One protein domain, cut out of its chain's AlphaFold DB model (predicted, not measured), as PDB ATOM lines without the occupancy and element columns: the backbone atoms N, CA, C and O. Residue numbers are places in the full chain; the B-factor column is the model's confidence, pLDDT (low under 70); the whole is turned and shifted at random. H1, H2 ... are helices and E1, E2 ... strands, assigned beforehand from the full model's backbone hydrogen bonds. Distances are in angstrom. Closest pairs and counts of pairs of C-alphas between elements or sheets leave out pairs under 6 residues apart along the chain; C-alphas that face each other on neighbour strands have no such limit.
ATOM      1  N   GLN A  50       7.419 -55.673-125.641       94.06
ATOM      2  CA  GLN A  50       7.768 -56.263-126.934       94.06
ATOM      3  C   GLN A  50       7.947 -55.198-128.016       94.06
ATOM      4  O   GLN A  50       8.851 -55.294-128.845       94.06
ATOM      5  N   THR A  51       7.125 -54.153-128.000       94.06
ATOM      6  CA  THR A  51       7.269 -53.000-128.892       94.06
ATOM      7  C   THR A  51       8.587 -52.279-128.651       94.06
ATOM      8  O   THR A  51       9.331 -52.068-129.611       94.06
ATOM      9  N   ASN A  52       8.938 -52.028-127.391       94.50
ATOM     10  CA  ASN A  52      10.212 -51.400-127.045       94.50
ATOM     11  C   ASN A  52      11.401 -52.271-127.470       94.50
ATOM     12  O   ASN A  52      12.342 -51.778-128.083       94.50
ATOM     13  N   LEU A  53      11.351 -53.584-127.222       95.12
ATOM     14  CA  LEU A  53      12.420 -54.500-127.621       95.12
ATOM     15  C   LEU A  53      12.613 -54.541-129.137       95.12
ATOM     16  O   LEU A  53      13.753 -54.545-129.595       95.12
ATOM     17  N   ARG A  54      11.534 -54.523-129.931       94.94
ATOM     18  CA  ARG A  54      11.647 -54.434-131.397       94.94
ATOM     19  C   ARG A  54      12.333 -53.141-131.833       94.94
ATOM     20  O   ARG A  54      13.192 -53.193-132.709       94.94
ATOM     21  N   GLN A  55      11.994 -52.009-131.216       93.38
ATOM     22  CA  GLN A  55      12.637 -50.724-131.511       93.38
ATOM     23  C   GLN A  55      14.123 -50.741-131.141       93.38
ATOM     24  O   GLN A  55      14.962 -50.399-131.968       93.38
ATOM     25  N   ILE A  56      14.463 -51.209-129.938       93.62
ATOM     26  CA  ILE A  56      15.852 -51.288-129.466       93.62
ATOM     27  C   ILE A  56      16.677 -52.228-130.355       93.62
ATOM     28  O   ILE A  56      17.799 -51.891-130.722       93.62
ATOM     29  N   ARG A  57      16.126 -53.384-130.750       93.69
ATOM     30  CA  ARG A  57      16.785 -54.319-131.679       93.69
ATOM     31  C   ARG A  57      17.005 -53.710-133.063       93.69
ATOM     32  O   ARG A  57      18.010 -54.010-133.690       93.69
ATOM     33  N   ALA A  58      16.095 -52.862-133.540       92.31
ATOM     34  CA  ALA A  58      16.278 -52.158-134.808       92.31
ATOM     35  C   ALA A  58      17.389 -51.100-134.712       92.31
ATOM     36  O   ALA A  58      18.244 -51.036-135.593       92.31
ATOM     37  N   ILE A  59      17.404 -50.316-133.627       91.69
ATOM     38  CA  ILE A  59      18.412 -49.270-133.379       91.69
ATOM     39  C   ILE A  59      19.811 -49.875-133.249       91.69
ATOM     40  O   ILE A  59      20.762 -49.356-133.820       91.69
ATOM     41  N   LEU A  60      19.935 -50.986-132.525       91.94
ATOM     42  CA  LEU A  60      21.213 -51.641-132.254       91.94
ATOM     43  C   LEU A  60      21.504 -52.810-133.208       91.94
ATOM     44  O   LEU A  60      22.311 -53.680-132.893       91.94
ATOM     45  N   SER A  61      20.843 -52.853-134.366       91.19
ATOM     46  CA  SER A  61      20.940 -53.975-135.310       91.19
ATOM     47  C   SER A  61      22.353 -54.205-135.858       91.19
ATOM     48  O   SER A  61      22.697 -55.334-136.197       91.19
ATOM     49  N   GLU A  62      23.177 -53.157-135.906       92.62
ATOM     50  CA  GLU A  62      24.573 -53.222-136.353       92.62
ATOM     51  C   GLU A  62      25.568 -53.487-135.208       92.62
ATOM     52  O   GLU A  62      26.768 -53.620-135.445       92.62
ATOM     53  N   CYS A  63      25.097 -53.593-133.962       91.75
ATOM     54  CA  CYS A  63      25.937 -53.875-132.803       91.75
ATOM     55  C   CYS A  63      25.902 -55.373-132.466       91.75
ATOM     56  O   CYS A  63      24.933 -55.873-131.897       91.75
ATOM     57  N   SER A  64      26.989 -56.089-132.768       90.12
ATOM     58  CA  SER A  64      27.135 -57.520-132.457       90.12
ATOM     59  C   SER A  64      27.236 -57.822-130.966       90.12
ATOM     60  O   SER A  64      26.920 -58.929-130.540       90.12
ATOM     61  N   ASP A  65      27.679 -56.843-130.182       90.69
ATOM     62  CA  ASP A  65      28.038 -57.056-128.783       90.69
ATOM     63  C   ASP A  65      26.826 -56.916-127.854       90.69
ATOM     64  O   ASP A  65      26.943 -57.073-126.646       90.69
ATOM     65  N   VAL A  66      25.634 -56.619-128.378       92.69
ATOM     66  CA  VAL A  66      24.445 -56.426-127.543       92.69
ATOM     67  C   VAL A  66      23.841 -57.767-127.147       92.69
ATOM     68  O   VAL A  66      23.428 -58.570-127.984       92.69
ATOM     69  N   ILE A  67      23.692 -57.969-125.843       90.56
ATOM     70  CA  ILE A  67      22.995 -59.103-125.254       90.56
ATOM     71  C   ILE A  67      21.613 -58.663-124.779       90.56
ATOM     72  O   ILE A  67      21.459 -57.661-124.082       90.56
ATOM     73  N   TYR A  68      20.609 -59.467-125.128       91.88
ATOM     74  CA  TYR A  68      19.220 -59.302-124.712       91.88
ATOM     75  C   TYR A  68      18.809 -60.511-123.879       91.88
ATOM     76  O   TYR A  68      18.827 -61.636-124.379       91.88
ATOM     77  N   ARG A  69      18.414 -60.287-122.627       88.56
ATOM     78  CA  ARG A  69      17.944 -61.342-121.727       88.56
ATOM     79  C   ARG A  69      16.538 -61.019-121.244       88.56
ATOM     80  O   ARG A  69      16.352 -60.065-120.498       88.56
ATOM     81  N   GLU A  70      15.567 -61.806-121.687       88.69
ATOM     82  CA  GLU A  70      14.159 -61.701-121.285       88.69
ATOM     83  C   GLU A  70      13.873 -62.712-120.171       88.69
ATOM     84  O   GLU A  70      14.385 -63.834-120.204       88.69
ATOM     85  N   PHE A  71      13.097 -62.304-119.172       84.75
ATOM     86  CA  PHE A  71      12.709 -63.157-118.055       84.75
ATOM     87  C   PHE A  71      11.403 -62.683-117.424       84.75
ATOM     88  O   PHE A  71      11.070 -61.496-117.464       84.75
ATOM     89  N   ASP A  72      10.678 -63.621-116.828       83.25
ATOM     90  CA  ASP A  72       9.464 -63.324-116.082       83.25
ATOM     91  C   ASP A  72       9.824 -62.988-114.629       83.25
ATOM     92  O   ASP A  72      10.800 -63.502-114.069       83.25
ATOM     93  N   PHE A  73       9.067 -62.078-114.023       76.69
ATOM     94  CA  PHE A  73       9.256 -61.722-112.626       76.69
ATOM     95  C   PHE A  73       8.804 -62.883-111.739       76.69
ATOM     96  O   PHE A  73       7.667 -63.338-111.839       76.69
ATOM     97  N   ALA A  74       9.679 -63.360-110.850       67.81
ATOM     98  CA  ALA A  74       9.452 -64.607-110.115       67.81
ATOM     99  C   ALA A  74       8.175 -64.609-109.250       67.81
ATOM    100  O   ALA A  74       7.632 -65.672-108.965       67.81
ATOM    101  N   GLN A  75       7.698 -63.433-108.830       67.44
ATOM    102  CA  GLN A  75       6.503 -63.295-107.992       67.44
ATOM    103  C   GLN A  75       5.198 -63.160-108.788       67.44
ATOM    104  O   GLN A  75       4.128 -63.440-108.254       67.44
ATOM    105  N   ASP A  76       5.277 -62.729-110.051       70.19
ATOM    106  CA  ASP A  76       4.128 -62.614-110.946       70.19
ATOM    107  C   ASP A  76       4.580 -62.821-112.397       70.19
ATOM    108  O   ASP A  76       5.125 -61.918-113.035       70.19
ATOM    109  N   GLU A  77       4.288 -64.005-112.941       69.50
ATOM    110  CA  GLU A  77       4.590 -64.385-114.328       69.50
ATOM    111  C   GLU A  77       3.921 -63.463-115.371       69.50
ATOM    112  O   GLU A  77       4.238 -63.508-116.561       69.50
ATOM    113  N   ARG A  78       2.987 -62.597-114.952       76.19
ATOM    114  CA  ARG A  78       2.373 -61.579-115.817       76.19
ATOM    115  C   ARG A  78       3.300 -60.388-116.056       76.19
ATOM    116  O   ARG A  78       3.113 -59.672-117.043       76.19
ATOM    117  N   ILE A  79       4.277 -60.154-115.178       79.31
ATOM    118  CA  ILE A  79       5.255 -59.076-115.318       79.31
ATOM    119  C   ILE A  79       6.475 -59.620-116.058       79.31
ATOM    120  O   ILE A  79       7.280 -60.373-115.516       79.31
ATOM    121  N   LYS A  80       6.631 -59.186-117.310       85.75
ATOM    122  CA  LYS A  80       7.793 -59.509-118.141       85.75
ATOM    123  C   LYS A  80       8.859 -58.437-118.013       85.75
ATOM    124  O   LYS A  80       8.550 -57.244-118.027       85.75
ATOM    125  N   LEU A  81      10.111 -58.864-117.946       86.38
ATOM    126  CA  LEU A  81      11.280 -58.007-117.831       86.38
ATOM    127  C   LEU A  81      12.284 -58.333-118.937       86.38
ATOM    128  O   LEU A  81      12.340 -59.447-119.461       86.38
ATOM    129  N   ALA A  82      13.092 -57.339-119.291       89.88
ATOM    130  CA  ALA A  82      14.206 -57.523-120.203       89.88
ATOM    131  C   ALA A  82      15.414 -56.714-119.742       89.88
ATOM    132  O   ALA A  82      15.293 -55.546-119.373       89.88
ATOM    133  N   LEU A  83      16.583 -57.339-119.808       89.19
ATOM    134  CA  LEU A  83      17.874 -56.727-119.556       89.19
ATOM    135  C   LEU A  83      18.652 -56.660-120.872       89.19
ATOM    136  O   LEU A  83      18.835 -57.679-121.541       89.19
ATOM    137  N   VAL A  84      19.098 -55.459-121.234       90.38
ATOM    138  CA  VAL A  84      19.860 -55.190-122.459       90.38
ATOM    139  C   VAL A  84      21.200 -54.578-122.071       90.38
ATOM    140  O   VAL A  84      21.225 -53.584-121.348       90.38
ATOM    141  N   TYR A  85      22.304 -55.173-122.514       88.94
ATOM    142  CA  TYR A  85      23.657 -54.713-122.185       88.94
ATOM    143  C   TYR A  85      24.658 -55.049-123.295       88.94
ATOM    144  O   TYR A  85      24.365 -55.868-124.158       88.94
ATOM    145  N   LEU A  86      25.838 -54.425-123.267       89.94
ATOM    146  CA  LEU A  86      26.930 -54.687-124.211       89.94
ATOM    147  C   LEU A  86      27.959 -55.647-123.598       89.94
ATOM    148  O   LEU A  86      28.490 -55.389-122.515       89.94
ATOM    149  N   ASP A  87      28.248 -56.748-124.283       81.75
ATOM    150  CA  ASP A  87      29.315 -57.684-123.945       81.75
ATOM    151  C   ASP A  87      30.674 -56.960-123.960       81.75
ATOM    152  O   ASP A  87      30.947 -56.123-124.813       81.75
ATOM    153  N   GLY A  88      31.512 -57.225-122.963       80.38
ATOM    154  CA  GLY A  88      32.809 -56.568-122.787       80.38
ATOM    155  C   GLY A  88      32.765 -55.179-122.138       80.38
ATOM    156  O   GLY A  88      33.805 -54.711-121.679       80.38
ATOM    157  N   MET A  89      31.595 -54.538-122.020       80.94
ATOM    158  CA  MET A  89      31.432 -53.266-121.286       80.94
ATOM    159  C   MET A  89      30.895 -53.437-119.866       80.94
ATOM    160  O   MET A  89      30.893 -52.495-119.074       80.94
ATOM    161  N   VAL A  90      30.434 -54.639-119.540       72.81
ATOM    162  CA  VAL A  90      29.945 -54.989-118.213       72.81
ATOM    163  C   VAL A  90      30.630 -56.243-117.710       72.81
ATOM    164  O   VAL A  90      30.851 -57.203-118.449       72.81
ATOM    165  N   ASP A  91      30.918 -56.245-116.414       76.62
ATOM    166  CA  ASP A  91      31.315 -57.456-115.719       76.62
ATOM    167  C   ASP A  91      30.101 -58.391-115.631       76.62
ATOM    168  O   ASP A  91      29.149 -58.147-114.882       76.62
ATOM    169  N   LYS A  92      30.132 -59.457-116.436       70.12
ATOM    170  CA  LYS A  92      29.042 -60.435-116.559       70.12
ATOM    171  C   LYS A  92      28.660 -61.045-115.217       70.12
ATOM    172  O   LYS A  92      27.481 -61.319-115.005       70.12
ATOM    173  N   THR A  93      29.632 -61.232-114.323       65.81
ATOM    174  CA  THR A  93      29.384 -61.794-112.989       65.81
ATOM    175  C   THR A  93      28.557 -60.831-112.148       65.81
ATOM    176  O   THR A  93      27.538 -61.213-111.587       65.81
ATOM    177  N   ARG A  94      28.882 -59.537-112.176       64.75
ATOM    178  CA  ARG A  94      28.121 -58.510-111.452       64.75
ATOM    179  C   ARG A  94      26.727 -58.281-112.033       64.75
ATOM    180  O   ARG A  94      25.771 -58.113-111.283       64.75
ATOM    181  N   VAL A  95      26.589 -58.300-113.358       69.00
ATOM    182  CA  VAL A  95      25.284 -58.129-114.017       69.00
ATOM    183  C   VAL A  95      24.373 -59.335-113.786       69.00
ATOM    184  O   VAL A  95      23.203 -59.164-113.452       69.00
ATOM    185  N   SER A  96      24.889 -60.555-113.941       67.06
ATOM    186  CA  SER A  96      24.098 -61.768-113.723       67.06
ATOM    187  C   SER A  96      23.753 -61.961-112.246       67.06
ATOM    188  O   SER A  96      22.593 -62.197-111.916       67.06
ATOM    189  N   ASP A  97      24.729 -61.816-111.352       63.84
ATOM    190  CA  ASP A  97      24.561 -62.277-109.974       63.84
ATOM    191  C   ASP A  97      24.051 -61.188-109.036       63.84
ATOM    192  O   ASP A  97      23.457 -61.523-108.025       63.84
ATOM    193  N   GLN A  98      24.235 -59.896-109.339       68.56
ATOM    194  CA  GLN A  98      23.690 -58.822-108.495       68.56
ATOM    195  C   GLN A  98      22.378 -58.284-109.063       68.56
ATOM    196  O   GLN A  98      21.377 -58.235-108.362       68.56
ATOM    197  N   ILE A  99      22.342 -57.918-110.347       73.19
ATOM    198  CA  ILE A  99      21.138 -57.297-110.924       73.19
ATOM    199  C   ILE A  99      20.040 -58.341-111.100       73.19
ATOM    200  O   ILE A  99      18.901 -58.125-110.697       73.19
ATOM    201  N   MET A 100      20.368 -59.486-111.693       72.06
ATOM    202  CA  MET A 100      19.356 -60.501-111.968       72.06
ATOM    203  C   MET A 100      18.887 -61.216-110.702       72.06
ATOM    204  O   MET A 100      17.685 -61.407-110.549       72.06
ATOM    205  N   HIS A 101      19.794 -61.534-109.771       68.19
ATOM    206  CA  HIS A 101      19.414 -62.055-108.456       68.19
ATOM    207  C   HIS A 101      18.516 -61.069-107.708       68.19
ATOM    208  O   HIS A 101      17.429 -61.450-107.291       68.19
ATOM    209  N   SER A 102      18.892 -59.789-107.603       68.88
ATOM    210  CA  SER A 102      18.061 -58.829-106.873       68.88
ATOM    211  C   SER A 102      16.718 -58.558-107.538       68.88
ATOM    212  O   SER A 102      15.729 -58.365-106.842       68.88
ATOM    213  N   LEU A 103      16.625 -58.617-108.866       68.62
ATOM    214  CA  LEU A 103      15.338 -58.499-109.555       68.62
ATOM    215  C   LEU A 103      14.483 -59.772-109.465       68.62
ATOM    216  O   LEU A 103      13.263 -59.666-109.472       68.62
ATOM    217  N   MET A 104      15.078 -60.964-109.395       66.31
ATOM    218  CA  MET A 104      14.331 -62.229-109.346       66.31
ATOM    219  C   MET A 104      14.008 -62.702-107.927       66.31
ATOM    220  O   MET A 104      13.008 -63.384-107.744       66.31
ATOM    221  N   LEU A 105      14.851 -62.392-106.944       63.19
ATOM    222  CA  LEU A 105      14.783 -62.956-105.593       63.19
ATOM    223  C   LEU A 105      14.558 -61.885-104.526       63.19
ATOM    224  O   LEU A 105      13.744 -62.114-103.639       63.19
ATOM    225  N   ASP A 106      15.177 -60.705-104.651       57.28
ATOM    226  CA  ASP A 106      15.096 -59.669-103.607       57.28
ATOM    227  C   ASP A 106      13.933 -58.679-103.812       57.28
ATOM    228  O   ASP A 106      13.302 -58.244-102.852       57.28
ATOM    229  N   ALA A 107      13.583 -58.345-105.056       57.81
ATOM    230  CA  ALA A 107      12.421 -57.510-105.369       57.81
ATOM    231  C   ALA A 107      11.077 -58.146-104.937       57.81
ATOM    232  O   ALA A 107      10.192 -57.403-104.510       57.81
TER     233      ALA A 107
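This is residues 50 to 107 of the 135 residues of the protein "GerA spore germination protein" of Pelotomaculum sp. PtaU1.Bin065 (UniProt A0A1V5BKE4). A long two-stranded hairpin, E1 and E2, runs between two helices, H1 on one side and H2 on the other, in a thin, flat and loosely assembled layer. The four elements lie roughly along one direction, H1 and E2 running one way, E1 and H2 the other. The printed part has 58 residues, in the order H1, E1, E2, H2; its class is mixed, helices and strands, and its one sheet, order E1 - E2, is antiparallel. It is only just loose, close to compact, with a radius of gyration of the C-alphas of 12.6 A and spans of 35 by 28 by 9 A.

Start at H1, residues 50 to 59, which is near E1, residues 66 to 73, with 5 pairs of C-alphas within 10 A. H1 is also near E2, residues 76 to 86, with 8 such pairs. E1 and E2 form a hairpin, antiparallel at 164 degrees; look for N 67 and O 85, 2.8 A apart, and N 83 and O 69, 2.8 A, both within hydrogen-bond range. E2 bends by 67 degrees at residue 79. Next comes H2, residues 92 to 107; its closest C-alphas with E1 are those of Met 104 and Phe 73, 6.1 A apart. E2 and H2 are near each other, with 9 pairs within 10 A, while H1 and H2 are apart. In H1 every O i to N i+4 pair is within hydrogen-bond range; in H2, 9 of 12 are.

Find C-alpha 50 at (7.768, -56.263, -126.934); from there H1 runs 14.3 A to C-alpha 59. E1 covers 21.9 A from C-alpha 66 to C-alpha 73, and E2 27.5 A from C-alpha 76 to C-alpha 86 at (26.930, -54.687, -124.211). H2 runs 20.2 A from C-alpha 92 to C-alpha 107 at (12.421, -57.510, -105.369).

The C-alphas farthest apart are those of Glu 62 and Gln 75, 35.1 A. The printed part has no cut and no long link. Mean pLDDT of the printed part is 80.9; look for values under 70 at residues 74 to 75, 77, 93 to 98 and 101 to 107.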